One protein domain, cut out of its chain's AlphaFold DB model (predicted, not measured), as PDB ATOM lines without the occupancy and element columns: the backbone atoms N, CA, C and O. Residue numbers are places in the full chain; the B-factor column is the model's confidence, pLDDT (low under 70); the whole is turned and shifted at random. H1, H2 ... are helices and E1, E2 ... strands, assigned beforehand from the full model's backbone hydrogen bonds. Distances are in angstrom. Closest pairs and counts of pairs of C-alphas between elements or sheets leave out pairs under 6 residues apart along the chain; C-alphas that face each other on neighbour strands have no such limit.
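Overview. This is residues 237 to 336 of the 656 residues of an uncharacterized protein of Thanatephorus cucumeris (strain AG1-IB / isolate 7/3/14) (UniProt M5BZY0). A ribbon of two parallel strands, E1 and E2, runs beside a row of two helices, H3 and H4, set end to end and nearly in line. H2 fits at one end of the ribbon and packs on H4, H5 crosses H4, and residues 240 to 245, of which 240 to 243 belong to H1, stick out. The 100 printed residues hold five named helices and two named strands, in the order H1 H2 E1 H3 H4 E2 H5, and the class is mostly helix. The whole is compact, with a radius of gyration of the C-alphas of 14.1 A and spans of 41 by 31 by 22 A.

Along the chain. Find C-alpha 259 at (143.691, 138.242, 178.810), where E1, residues 259 to 262, begins. E2, residues 310 to 314, covers 12.9 A. Between them in the chain, H3 runs from C-alpha 272 at (140.905, 143.194, 156.833) to residue 283, 15.5 A, and H4 takes residues 289 to 298, 14.3 A. Look before E1 for H1, residues 237 to 243, and H2, residues 250 to 256. H5, residues 329 to 336, ends at C-alpha 336, (147.213, 114.812, 173.947).

Arrangement. Look first at E1 and E2, parallel at 20 degrees, where N 260 and O 311 are 2.8 A apart, within hydrogen-bond range, as are N 313 and O 260, also 2.8 A. E1, H3, H4 and E2 form a strand-helix-strand unit, two parallel neighbour strands with helices between, and its crossover is right-handed. H3 is near E2, with 6 pairs of C-alphas within 10 A. H4 is the hub, touching three helices. H3 and H4 touch only at the corner, with residues 281 to 283 of H3 alone, closest at the C-alphas of Thr 283 and Arg 290, 5.2 A, at a shallow tilt of 21 degrees, the same way. H2 touches H4, closest at the C-alphas of Pro 251 and Leu 294, 6.6 A, at a steep tilt of 53 degrees. H5 touches H4, closest at the C-alphas of Thr 292 and Thr 331, 5.9 A, at 68 degrees, steep but only just. H1 touches no helix. In H1, H2, H4 and H5 every O i to N i+4 pair is within hydrogen-bond range; in H3, 6 of 8 are.

Size, cuts and confidence. The C-alphas of Glu 237 and Thr 271, the two farthest apart, are 41.8 A from each other. The printed part has no cut. The links H4 to E2 and E2 to H5 are long; in the latter, residues 323 to 324 pair antiparallel with residues 310 to 311 of E2. The mean pLDDT of the printed part is 93.2, and no printed residue is under 70.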
ATOM      1  N   GLU A 237     158.273 125.011 190.106       95.25
ATOM      2  CA  GLU A 237     159.085 124.464 189.012       95.25
ATOM      3  C   GLU A 237     158.986 125.298 187.714       95.25
ATOM      4  O   GLU A 237     159.969 125.441 186.985       95.25
ATOM      5  N   VAL A 238     157.837 125.933 187.450       96.62
ATOM      6  CA  VAL A 238     157.668 126.851 186.309       96.62
ATOM      7  C   VAL A 238     158.583 128.062 186.458       96.62
ATOM      8  O   VAL A 238     159.251 128.460 185.502       96.62
ATOM      9  N   PHE A 239     158.638 128.632 187.663       96.31
ATOM     10  CA  PHE A 239     159.487 129.779 187.959       96.31
ATOM     11  C   PHE A 239     160.967 129.409 187.959       96.31
ATOM     12  O   PHE A 239     161.776 130.217 187.511       96.31
ATOM     13  N   TYR A 240     161.329 128.186 188.357       95.75
ATOM     14  CA  TYR A 240     162.691 127.682 188.175       95.75
ATOM     15  C   TYR A 240     163.091 127.696 186.691       95.75
ATOM     16  O   TYR A 240     164.092 128.322 186.337       95.75
ATOM     17  N   TYR A 241     162.294 127.101 185.798       96.88
ATOM     18  CA  TYR A 241     162.612 127.091 184.364       96.88
ATOM     19  C   TYR A 241     162.609 128.489 183.733       96.88
ATOM     20  O   TYR A 241     163.470 128.785 182.897       96.88
ATOM     21  N   LEU A 242     161.692 129.362 184.162       95.75
ATOM     22  CA  LEU A 242     161.671 130.765 183.752       95.75
ATOM     23  C   LEU A 242     162.959 131.469 184.188       95.75
ATOM     24  O   LEU A 242     163.614 132.097 183.362       95.75
ATOM     25  N   SER A 243     163.370 131.298 185.450       95.75
ATOM     26  CA  SER A 243     164.548 131.951 186.038       95.75
ATOM     27  C   SER A 243     165.848 131.667 185.287       95.75
ATOM     28  O   SER A 243     166.755 132.499 185.285       95.75
ATOM     29  N   ARG A 244     165.914 130.510 184.616       95.38
ATOM     30  CA  ARG A 244     167.062 130.020 183.841       95.38
ATOM     31  C   ARG A 244     166.942 130.272 182.334       95.38
ATOM     32  O   ARG A 244     167.791 129.812 181.577       95.38
ATOM     33  N   GLY A 245     165.914 131.002 181.893       94.81
ATOM     34  CA  GLY A 245     165.770 131.459 180.510       94.81
ATOM     35  C   GLY A 245     165.293 130.400 179.516       94.81
ATOM     36  O   GLY A 245     165.579 130.533 178.329       94.81
ATOM     37  N   LEU A 246     164.578 129.358 179.967       95.94
ATOM     38  CA  LEU A 246     164.057 128.314 179.072       95.94
ATOM     39  C   LEU A 246     162.984 128.846 178.100       95.94
ATOM     40  O   LEU A 246     162.931 128.436 176.941       95.94
ATOM     41  N   PHE A 247     162.097 129.721 178.582       95.06
ATOM     42  CA  PHE A 247     160.938 130.212 177.835       95.06
ATOM     43  C   PHE A 247     160.613 131.674 178.176       95.06
ATOM     44  O   PHE A 247     161.048 132.192 179.205       95.06
ATOM     45  N   THR A 248     159.853 132.346 177.306       91.81
ATOM     46  CA  THR A 248     159.313 133.692 177.569       91.81
ATOM     47  C   THR A 248     158.118 133.644 178.534       91.81
ATOM     48  O   THR A 248     157.268 132.767 178.389       91.81
ATOM     49  N   PRO A 249     157.961 134.584 179.485       92.50
ATOM     50  CA  PRO A 249     156.839 134.560 180.432       92.50
ATOM     51  C   PRO A 249     155.477 134.893 179.801       92.50
ATOM     52  O   PRO A 249     154.451 134.721 180.456       92.50
ATOM     53  N   GLN A 250     155.431 135.346 178.544       92.56
ATOM     54  CA  GLN A 250     154.216 135.842 177.888       92.56
ATOM     55  C   GLN A 250     152.990 134.895 177.990       92.56
ATOM     56  O   GLN A 250     151.910 135.381 178.330       92.56
ATOM     57  N   PRO A 251     153.105 133.563 177.787       94.31
ATOM     58  CA  PRO A 251     151.989 132.633 177.988       94.31
ATOM     59  C   PRO A 251     151.473 132.554 179.421       94.31
ATOM     60  O   PRO A 251     150.275 132.367 179.631       94.31
ATOM     61  N   LEU A 252     152.366 132.698 180.405       95.31
ATOM     62  CA  LEU A 252     151.972 132.743 181.810       95.31
ATOM     63  C   LEU A 252     151.205 134.022 182.089       95.31
ATOM     64  O   LEU A 252     150.143 133.940 182.690       95.31
ATOM     65  N   VAL A 253     151.694 135.162 181.582       94.50
ATOM     66  CA  VAL A 253     151.006 136.452 181.702       94.50
ATOM     67  C   VAL A 253     149.586 136.329 181.160       94.50
ATOM     68  O   VAL A 253     148.653 136.628 181.895       94.50
ATOM     69  N   TRP A 254     149.405 135.793 179.946       95.44
ATOM     70  CA  TRP A 254     148.074 135.602 179.360       95.44
ATOM     71  C   TRP A 254     147.132 134.795 180.254       95.44
ATOM     72  O   TRP A 254     145.969 135.162 180.435       95.44
ATOM     73  N   LEU A 255     147.640 133.695 180.814       96.00
ATOM     74  CA  LEU A 255     146.866 132.808 181.671       96.00
ATOM     75  C   LEU A 255     146.529 133.469 183.015       96.00
ATOM     76  O   LEU A 255     145.381 133.410 183.449       96.00
ATOM     77  N   THR A 256     147.505 134.107 183.666       95.00
ATOM     78  CA  THR A 256     147.337 134.698 184.999       95.00
ATOM     79  C   THR A 256     146.528 135.987 184.980       95.00
ATOM     80  O   THR A 256     145.793 136.236 185.928       95.00
ATOM     81  N   SER A 257     146.627 136.789 183.914       94.12
ATOM     82  CA  SER A 257     145.797 137.985 183.738       94.12
ATOM     83  C   SER A 257     144.449 137.686 183.082       94.12
ATOM     84  O   SER A 257     143.641 138.598 182.936       94.12
ATOM     85  N   ALA A 258     144.215 136.442 182.645       95.06
ATOM     86  CA  ALA A 258     143.032 136.023 181.893       95.06
ATOM     87  C   ALA A 258     142.750 136.892 180.648       95.06
ATOM     88  O   ALA A 258     141.597 137.080 180.257       95.06
ATOM     89  N   GLN A 259     143.805 137.404 180.004       95.19
ATOM     90  CA  GLN A 259     143.691 138.242 178.810       95.19
ATOM     91  C   GLN A 259     144.876 138.064 177.857       95.19
ATOM     92  O   GLN A 259     146.028 137.983 178.277       95.19
ATOM     93  N   VAL A 260     144.597 138.076 176.558       95.12
ATOM     94  CA  VAL A 260     145.575 138.247 175.482       95.12
ATOM     95  C   VAL A 260     145.325 139.613 174.861       95.12
ATOM     96  O   VAL A 260     144.240 139.865 174.340       95.12
ATOM     97  N   ILE A 261     146.331 140.481 174.903       92.50
ATOM     98  CA  ILE A 261     146.280 141.804 174.279       92.50
ATOM     99  C   ILE A 261     147.080 141.749 172.979       92.50
ATOM    100  O   ILE A 261     148.248 141.364 172.974       92.50
ATOM    101  N   GLU A 262     146.435 142.119 171.880       91.62
ATOM    102  CA  GLU A 262     147.058 142.286 170.574       91.62
ATOM    103  C   GLU A 262     147.251 143.766 170.285       91.62
ATOM    104  O   GLU A 262     146.289 144.533 170.168       91.62
ATOM    105  N   ASN A 263     148.513 144.160 170.141       89.19
ATOM    106  CA  ASN A 263     148.898 145.532 169.848       89.19
ATOM    107  C   ASN A 263     148.915 145.798 168.333       89.19
ATOM    108  O   ASN A 263     149.198 144.892 167.542       89.19
ATOM    109  N   PRO A 264     148.631 147.042 167.901       89.69
ATOM    110  CA  PRO A 264     148.673 147.392 166.488       89.69
ATOM    111  C   PRO A 264     150.104 147.261 165.953       89.69
ATOM    112  O   PRO A 264     151.016 147.847 166.554       89.69
ATOM    113  N   PRO A 265     150.314 146.589 164.808       89.88
ATOM    114  CA  PRO A 265     151.637 146.458 164.203       89.88
ATOM    115  C   PRO A 265     152.148 147.800 163.645       89.88
ATOM    116  O   PRO A 265     151.471 148.835 163.706       89.88
ATOM    117  N   LEU A 266     153.359 147.782 163.080       86.88
ATOM    118  CA  LEU A 266     154.055 148.970 162.569       86.88
ATOM    119  C   LEU A 266     153.336 149.651 161.387       86.88
ATOM    120  O   LEU A 266     153.417 150.870 161.249       86.88
ATOM    121  N   ASP A 267     152.602 148.894 160.566       88.88
ATOM    122  CA  ASP A 267     151.752 149.413 159.480       88.88
ATOM    123  C   ASP A 267     150.345 149.838 159.957       88.88
ATOM    124  O   ASP A 267     149.518 150.242 159.143       88.88
ATOM    125  N   ASN A 268     150.076 149.759 161.269       90.19
ATOM    126  CA  ASN A 268     148.780 149.927 161.942       90.19
ATOM    127  C   ASN A 268     147.754 148.795 161.754       90.19
ATOM    128  O   ASN A 268     146.719 148.822 162.431       90.19
ATOM    129  N   GLY A 269     148.017 147.791 160.913       90.94
ATOM    130  CA  GLY A 269     147.147 146.620 160.767       90.94
ATOM    131  C   GLY A 269     145.733 146.992 160.309       90.94
ATOM    132  O   GLY A 269     144.727 146.516 160.845       90.94
ATOM    133  N   GLU A 270     145.645 147.924 159.360       89.94
ATOM    134  CA  GLU A 270     144.369 148.459 158.874       89.94
ATOM    135  C   GLU A 270     143.645 147.484 157.932       89.94
ATOM    136  O   GLU A 270     142.423 147.546 157.823       89.94
ATOM    137  N   THR A 271     144.375 146.557 157.306       93.94
ATOM    138  CA  THR A 271     143.846 145.601 156.324       93.94
ATOM    139  C   THR A 271     142.961 144.539 156.971       93.94
ATOM    140  O   THR A 271     143.324 143.968 158.006       93.94
ATOM    141  N   ASN A 272     141.836 144.211 156.333       93.81
ATOM    142  CA  ASN A 272     140.905 143.194 156.833       93.81
ATOM    143  C   ASN A 272     141.542 141.799 156.889       93.81
ATOM    144  O   ASN A 272     141.253 141.021 157.797       93.81
ATOM    145  N   GLU A 273     142.421 141.503 155.937       96.31
ATOM    146  CA  GLU A 273     143.157 140.251 155.822       96.31
ATOM    147  C   GLU A 273     144.044 140.029 157.050       96.31
ATOM    148  O   GLU A 273     143.965 138.974 157.679       96.31
ATOM    149  N   TYR A 274     144.803 141.049 157.469       96.88
ATOM    150  CA  TYR A 274     145.636 140.960 158.672       96.88
ATOM    151  C   TYR A 274     144.807 140.804 159.948       96.88
ATOM    152  O   TYR A 274     145.151 139.994 160.806       96.88
ATOM    153  N   ARG A 275     143.690 141.534 160.071       96.00
ATOM    154  CA  ARG A 275     142.797 141.425 161.238       96.00
ATOM    155  C   ARG A 275     142.220 140.017 161.379       96.00
ATOM    156  O   ARG A 275     142.242 139.457 162.471       96.00
ATOM    157  N   ARG A 276     141.760 139.419 160.276       95.75
ATOM    158  CA  ARG A 276     141.310 138.016 160.257       95.75
ATOM    159  C   ARG A 276     142.453 137.062 160.577       95.75
ATOM    160  O   ARG A 276     142.286 136.175 161.398       95.75
ATOM    161  N   PHE A 277     143.630 137.274 159.997       97.62
ATOM    162  CA  PHE A 277     144.798 136.435 160.251       97.62
ATOM    163  C   PHE A 277     145.208 136.425 161.730       97.62
ATOM    164  O   PHE A 277     145.320 135.358 162.332       97.62
ATOM    165  N   VAL A 278     145.396 137.594 162.351       97.19
ATOM    166  CA  VAL A 278     145.794 137.661 163.766       97.19
ATOM    167  C   VAL A 278     144.712 137.081 164.678       97.19
ATOM    168  O   VAL A 278     145.022 136.381 165.638       97.19
ATOM    169  N   LYS A 279     143.438 137.303 164.350       95.81
ATOM    170  CA  LYS A 279     142.328 136.768 165.131       95.81
ATOM    171  C   LYS A 279     142.203 135.255 164.988       95.81
ATOM    172  O   LYS A 279     142.309 134.545 165.981       95.81
ATOM    173  N   ASP A 280     142.029 134.766 163.770       95.19
ATOM    174  CA  ASP A 280     141.589 133.398 163.503       95.19
ATOM    175  C   ASP A 280     142.764 132.418 163.384       95.19
ATOM    176  O   ASP A 280     142.643 131.262 163.779       95.19
ATOM    177  N   VAL A 281     143.919 132.856 162.869       96.56
ATOM    178  CA  VAL A 281     145.085 131.979 162.636       96.56
ATOM    179  C   VAL A 281     146.065 132.019 163.804       96.56
ATOM    180  O   VAL A 281     146.622 130.985 164.175       96.56
ATOM    181  N   ILE A 282     146.291 133.193 164.398       97.44
ATOM    182  CA  ILE A 282     147.302 133.358 165.452       97.44
ATOM    183  C   ILE A 282     146.729 133.096 166.849       97.44
ATOM    184  O   ILE A 282     147.371 132.410 167.657       97.44
ATOM    185  N   THR A 283     145.530 133.617 167.123       95.81
ATOM    186  CA  THR A 283     145.069 133.820 168.502       95.81
ATOM    187  C   THR A 283     143.900 132.923 168.903       95.81
ATOM    188  O   THR A 283     144.078 132.080 169.780       95.81
ATOM    189  N   GLU A 284     142.731 133.069 168.280       94.00
ATOM    190  CA  GLU A 284     141.477 132.404 168.679       94.00
ATOM    191  C   GLU A 284     141.253 131.040 168.021       94.00
ATOM    192  O   GLU A 284     140.500 130.222 168.553       94.00
ATOM    193  N   GLY A 285     141.888 130.769 166.875       93.00
ATOM    194  CA  GLY A 285     141.720 129.500 166.172       93.00
ATOM    195  C   GLY A 285     142.085 128.301 167.042       93.00
ATOM    196  O   GLY A 285     143.076 128.321 167.769       93.00
ATOM    197  N   ALA A 286     141.331 127.206 166.920       87.75
ATOM    198  CA  ALA A 286     141.568 125.994 167.709       87.75
ATOM    199  C   ALA A 286     142.954 125.366 167.470       87.75
ATOM    200  O   ALA A 286     143.497 124.703 168.353       87.75
ATOM    201  N   THR A 287     143.525 125.586 166.284       90.56
ATOM    202  CA  THR A 287     144.896 125.208 165.913       90.56
ATOM    203  C   THR A 287     145.853 126.405 165.943       90.56
ATOM    204  O   THR A 287     146.993 126.292 165.497       90.56
ATOM    205  N   GLY A 288     145.411 127.562 166.439       95.12
ATOM    206  CA  GLY A 288     146.219 128.770 166.542       95.12
ATOM    207  C   GLY A 288     147.347 128.595 167.564       95.12
ATOM    208  O   GLY A 288     147.142 127.940 168.598       95.12
ATOM    209  N   PRO A 289     148.554 129.144 167.326       97.00
ATOM    210  CA  PRO A 289     149.684 128.934 168.225       97.00
ATOM    211  C   PRO A 289     149.446 129.429 169.659       97.00
ATOM    212  O   PRO A 289     149.880 128.755 170.592       97.00
ATOM    213  N   ARG A 290     148.732 130.549 169.867       97.00
ATOM    214  CA  ARG A 290     148.475 131.067 171.227       97.00
ATOM    215  C   ARG A 290     147.476 130.208 171.998       97.00
ATOM    216  O   ARG A 290     147.745 129.858 173.147       97.00
ATOM    217  N   ALA A 291     146.375 129.808 171.359       96.25
ATOM    218  CA  ALA A 291     145.415 128.878 171.953       96.25
ATOM    219  C   ALA A 291     146.071 127.536 172.311       96.25
ATOM    220  O   ALA A 291     145.897 127.030 173.420       96.25
ATOM    221  N   THR A 292     146.908 127.005 171.413       97.06
ATOM    222  CA  THR A 292     147.647 125.754 171.643       97.06
ATOM    223  C   THR A 292     148.663 125.888 172.782       97.06
ATOM    224  O   THR A 292     148.782 124.979 173.600       97.06
ATOM    225  N   ALA A 293     149.362 127.023 172.893       97.50
ATOM    226  CA  ALA A 293     150.276 127.283 174.006       97.50
ATOM    227  C   ALA A 293     149.538 127.325 175.359       97.50
ATOM    228  O   ALA A 293     149.979 126.698 176.322       97.50
ATOM    229  N   LEU A 294     148.377 127.985 175.433       97.31
ATOM    230  CA  LEU A 294     147.548 127.998 176.647       97.31
ATOM    231  C   LEU A 294     147.051 126.592 177.020       97.31
ATOM    232  O   LEU A 294     147.101 126.207 178.191       97.31
ATOM    233  N   ALA A 295     146.624 125.793 176.041       96.75
ATOM    234  CA  ALA A 295     146.231 124.405 176.277       96.75
ATOM    235  C   ALA A 295     147.406 123.552 176.794       96.75
ATOM    236  O   ALA A 295     147.252 122.818 177.771       96.75
ATOM    237  N   LEU A 296     148.609 123.702 176.220       96.62
ATOM    238  CA  LEU A 296     149.817 123.021 176.701       96.62
ATOM    239  C   LEU A 296     150.142 123.373 178.156       96.62
ATOM    240  O   LEU A 296     150.439 122.468 178.934       96.62
ATOM    241  N   LEU A 297     150.069 124.651 178.538       95.94
ATOM    242  CA  LEU A 297     150.295 125.074 179.925       95.94
ATOM    243  C   LEU A 297     149.267 124.460 180.875       95.94
ATOM    244  O   LEU A 297     149.614 123.828 181.869       95.94
ATOM    245  N   THR A 298     147.983 124.619 180.559       95.44
ATOM    246  CA  THR A 298     146.900 124.165 181.441       95.44
ATOM    247  C   THR A 298     146.788 122.640 181.532       95.44
ATOM    248  O   THR A 298     146.238 122.138 182.513       95.44
ATOM    249  N   SER A 299     147.367 121.897 180.580       95.06
ATOM    250  CA  SER A 299     147.460 120.429 180.631       95.06
ATOM    251  C   SER A 299     148.391 119.895 181.730       95.06
ATOM    252  O   SER A 299     148.240 118.749 182.142       95.06
ATOM    253  N   VAL A 300     149.337 120.711 182.213       93.88
ATOM    254  CA  VAL A 300     150.323 120.343 183.254       93.88
ATOM    255  C   VAL A 300     150.158 121.136 184.548       93.88
ATOM    256  O   VAL A 300     150.879 120.912 185.519       93.88
ATOM    257  N   PHE A 301     149.222 122.083 184.580       94.75
ATOM    258  CA  PHE A 301     148.902 122.869 185.767       94.75
ATOM    259  C   PHE A 301     147.689 122.300 186.500       94.75
ATOM    260  O   PHE A 301     146.998 121.401 186.025       94.75
ATOM    261  N   HIS A 302     147.406 122.851 187.680       93.12
ATOM    262  CA  HIS A 302     146.209 122.500 188.434       93.12
ATOM    263  C   HIS A 302     144.930 122.735 187.602       93.12
ATOM    264  O   HIS A 302     144.795 123.764 186.937       93.12
ATOM    265  N   ASN A 303     143.959 121.820 187.704       90.81
ATOM    266  CA  ASN A 303     142.726 121.801 186.897       90.81
ATOM    267  C   ASN A 303     141.886 123.090 186.966       90.81
ATOM    268  O   ASN A 303     141.046 123.328 186.100       90.81
ATOM    269  N   SER A 304     142.088 123.940 187.977       91.88
ATOM    270  CA  SER A 304     141.456 125.266 188.041       91.88
ATOM    271  C   SER A 304     141.796 126.132 186.827       91.88
ATOM    272  O   SER A 304     140.920 126.830 186.324       91.88
ATOM    273  N   TRP A 305     143.024 126.038 186.311       93.19
ATOM    274  CA  TRP A 305     143.494 126.835 185.176       93.19
ATOM    275  C   TRP A 305     142.854 126.435 183.844       93.19
ATOM    276  O   TRP A 305     142.719 127.265 182.952       93.19
ATOM    277  N   GLN A 306     142.390 125.190 183.714       91.12
ATOM    278  CA  GLN A 306     141.681 124.725 182.514       91.12
ATOM    279  C   GLN A 306     140.310 125.397 182.344       91.12
ATOM    280  O   GLN A 306     139.764 125.413 181.244       91.12
ATOM    281  N   LYS A 307     139.744 125.947 183.429       91.38
ATOM    282  CA  LYS A 307     138.461 126.666 183.420       91.38
ATOM    283  C   LYS A 307     138.617 128.161 183.133       91.38
ATOM    284  O   LYS A 307     137.606 128.843 182.966       91.38
ATOM    285  N   THR A 308     139.847 128.675 183.102       92.75
ATOM    286  CA  THR A 308     140.115 130.093 182.858       92.75
ATOM    287  C   THR A 308     139.668 130.471 181.452       92.75
ATOM    288  O   THR A 308     140.097 129.868 180.473       92.75
ATOM    289  N   ARG A 309     138.819 131.495 181.343       94.31
ATOM    290  CA  ARG A 309     138.474 132.117 180.061       94.31
ATOM    291  C   ARG A 309     139.433 133.265 179.817       94.31
ATOM    292  O   ARG A 309     139.450 134.209 180.599       94.31
ATOM    293  N   VAL A 310     140.228 133.167 178.761       96.19
ATOM    294  CA  VAL A 310     141.243 134.173 178.443       96.19
ATOM    295  C   VAL A 310     140.671 135.131 177.403       96.19
ATOM    296  O   VAL A 310     140.543 134.764 176.238       96.19
ATOM    297  N   MET A 311     140.288 136.335 177.823       96.19
ATOM    298  CA  MET A 311     139.677 137.349 176.955       96.19
ATOM    299  C   MET A 311     140.660 137.835 175.889       96.19
ATOM    300  O   MET A 311     141.836 138.042 176.175       96.19
ATOM    301  N   THR A 312     140.201 138.046 174.659       95.25
ATOM    302  CA  THR A 312     141.044 138.541 173.561       95.25
ATOM    303  C   THR A 312     140.742 140.007 173.277       95.25
ATOM    304  O   THR A 312     139.613 140.384 172.975       95.25
ATOM    305  N   HIS A 313     141.763 140.855 173.383       94.50
ATOM    306  CA  HIS A 313     141.667 142.295 173.171       94.50
ATOM    307  C   HIS A 313     142.466 142.680 171.931       94.50
ATOM    308  O   HIS A 313     143.693 142.735 171.977       94.50
ATOM    309  N   PHE A 314     141.778 142.973 170.831       93.69
ATOM    310  CA  PHE A 314     142.412 143.506 169.630       93.69
ATOM    311  C   PHE A 314     142.354 145.030 169.629       93.69
ATOM    312  O   PHE A 314     141.342 145.624 169.988       93.69
ATOM    313  N   TRP A 315     143.416 145.682 169.156       91.38
ATOM    314  CA  TRP A 315     143.501 147.147 169.091       91.38
ATOM    315  C   TRP A 315     142.402 147.827 168.257       91.38
ATOM    316  O   TRP A 315     142.218 149.040 168.371       91.38
ATOM    317  N   TYR A 316     141.723 147.074 167.385       90.62
ATOM    318  CA  TYR A 316     140.621 147.545 166.545       90.62
ATOM    319  C   TYR A 316     139.232 147.240 167.127       90.62
ATOM    320  O   TYR A 316     138.242 147.709 166.567       90.62
ATOM    321  N   ASP A 317     139.145 146.477 168.220       88.06
ATOM    322  CA  ASP A 317     137.879 146.105 168.848       88.06
ATOM    323  C   ASP A 317     137.549 147.060 170.001       88.06
ATOM    324  O   ASP A 317     138.256 147.130 171.004       88.06
ATOM    325  N   SER A 318     136.428 147.777 169.888       80.69
ATOM    326  CA  SER A 318     135.960 148.680 170.951       80.69
ATOM    327  C   SER A 318     135.297 147.949 172.123       80.69
ATOM    328  O   SER A 318     135.192 148.509 173.211       80.69
ATOM    329  N   ASN A 319     134.797 146.728 171.908       79.75
ATOM    330  CA  ASN A 319     134.166 145.919 172.951       79.75
ATOM    331  C   ASN A 319     134.406 144.417 172.691       79.75
ATOM    332  O   ASN A 319     133.647 143.802 171.932       79.75
ATOM    333  N   PRO A 320     135.469 143.833 173.266       76.75
ATOM    334  CA  PRO A 320     135.837 142.444 173.038       76.75
ATOM    335  C   PRO A 320     134.818 141.497 173.677       76.75
ATOM    336  O   PRO A 320     134.430 141.654 174.833       76.75
ATOM    337  N   LYS A 321     134.375 140.500 172.909       81.19
ATOM    338  CA  LYS A 321     133.381 139.501 173.351       81.19
ATOM    339  C   LYS A 321     133.902 138.069 173.316       81.19
ATOM    340  O   LYS A 321     133.260 137.176 173.866       81.19
ATOM    341  N   ASN A 322     135.033 137.856 172.655       89.19
ATOM    342  CA  ASN A 322     135.599 136.539 172.438       89.19
ATOM    343  C   ASN A 322     136.616 136.204 173.531       89.19
ATOM    344  O   ASN A 322     137.171 137.077 174.201       89.19
ATOM    345  N   PHE A 323     136.824 134.907 173.722       92.88
ATOM    346  CA  PHE A 323     137.809 134.380 174.647       92.88
ATOM    347  C   PHE A 323     138.367 133.067 174.112       92.88
ATOM    348  O   PHE A 323     137.680 132.309 173.425       92.88
ATOM    349  N   ILE A 324     139.605 132.774 174.486       94.81
ATOM    350  CA  ILE A 324     140.216 131.465 174.307       94.81
ATOM    351  C   ILE A 324     139.840 130.609 175.516       94.81
ATOM    352  O   ILE A 324     139.992 131.032 176.666       94.81
ATOM    353  N   SER A 325     139.363 129.394 175.250       92.88
ATOM    354  CA  SER A 325     139.161 128.366 176.271       92.88
ATOM    355  C   SER A 325     140.317 127.366 176.185       92.88
ATOM    356  O   SER A 325     140.372 126.618 175.207       92.88
ATOM    357  N   PRO A 326     141.241 127.315 177.165       90.06
ATOM    358  CA  PRO A 326     142.384 126.398 177.128       90.06
ATOM    359  C   PRO A 326     141.987 124.918 177.033       90.06
ATOM    360  O   PRO A 326     142.755 124.105 176.539       90.06
ATOM    361  N   ASN A 327     140.776 124.575 177.478       91.50
ATOM    362  CA  ASN A 327     140.211 123.226 177.439       91.50
ATOM    363  C   ASN A 327     139.326 122.939 176.209       91.50
ATOM    364  O   ASN A 327     138.565 121.969 176.228       91.50
ATOM    365  N   ALA A 328     139.363 123.776 175.167       92.38
ATOM    366  CA  ALA A 328     138.596 123.537 173.947       92.38
ATOM    367  C   ALA A 328     138.951 122.166 173.343       92.38
ATOM    368  O   ALA A 328     140.119 121.889 173.078       92.38
ATOM    369  N   THR A 329     137.946 121.322 173.080       93.06
ATOM    370  CA  THR A 329     138.129 119.907 172.697       93.06
ATOM    371  C   THR A 329     139.106 119.713 171.541       93.06
ATOM    372  O   THR A 329     139.970 118.841 171.595       93.06
ATOM    373  N   GLN A 330     138.997 120.547 170.502       90.81
ATOM    374  CA  GLN A 330     139.889 120.479 169.347       90.81
ATOM    375  C   GLN A 330     141.341 120.744 169.757       90.81
ATOM    376  O   GLN A 330     142.210 119.946 169.428       90.81
ATOM    377  N   THR A 331     141.604 121.799 170.530       91.19
ATOM    378  CA  THR A 331     142.955 122.163 170.978       91.19
ATOM    379  C   THR A 331     143.533 121.128 171.945       91.19
ATOM    380  O   THR A 331     144.675 120.706 171.771       91.19
ATOM    381  N   THR A 332     142.741 120.643 172.906       92.00
ATOM    382  CA  THR A 332     143.165 119.592 173.847       92.00
ATOM    383  C   THR A 332     143.551 118.307 173.115       92.00
ATOM    384  O   THR A 332     144.589 117.721 173.415       92.00
ATOM    385  N   SER A 333     142.796 117.918 172.079       91.81
ATOM    386  CA  SER A 333     143.123 116.731 171.279       91.81
ATOM    387  C   SER A 333     144.476 116.847 170.565       91.81
ATOM    388  O   SER A 333     145.167 115.847 170.392       91.81
ATOM    389  N   LEU A 334     144.909 118.059 170.186       90.12
ATOM    390  CA  LEU A 334     146.252 118.280 169.632       90.12
ATOM    391  C   LEU A 334     147.328 118.035 170.695       90.12
ATOM    392  O   LEU A 334     148.328 117.376 170.411       90.12
ATOM    393  N   VAL A 335     147.111 118.556 171.906       92.88
ATOM    394  CA  VAL A 335     148.042 118.457 173.039       92.88
ATOM    395  C   VAL A 335     148.229 117.009 173.490       92.88
ATOM    396  O   VAL A 335     149.357 116.583 173.727       92.88
ATOM    397  N   GLU A 336     147.155 116.225 173.548       91.38
ATOM    398  CA  GLU A 336     147.213 114.812 173.947       91.38
ATOM    399  C   GLU A 336     148.082 113.967 173.005       91.38
ATOM    400  O   GLU A 336     148.775 113.048 173.445       91.38
TER     401      GLU A 336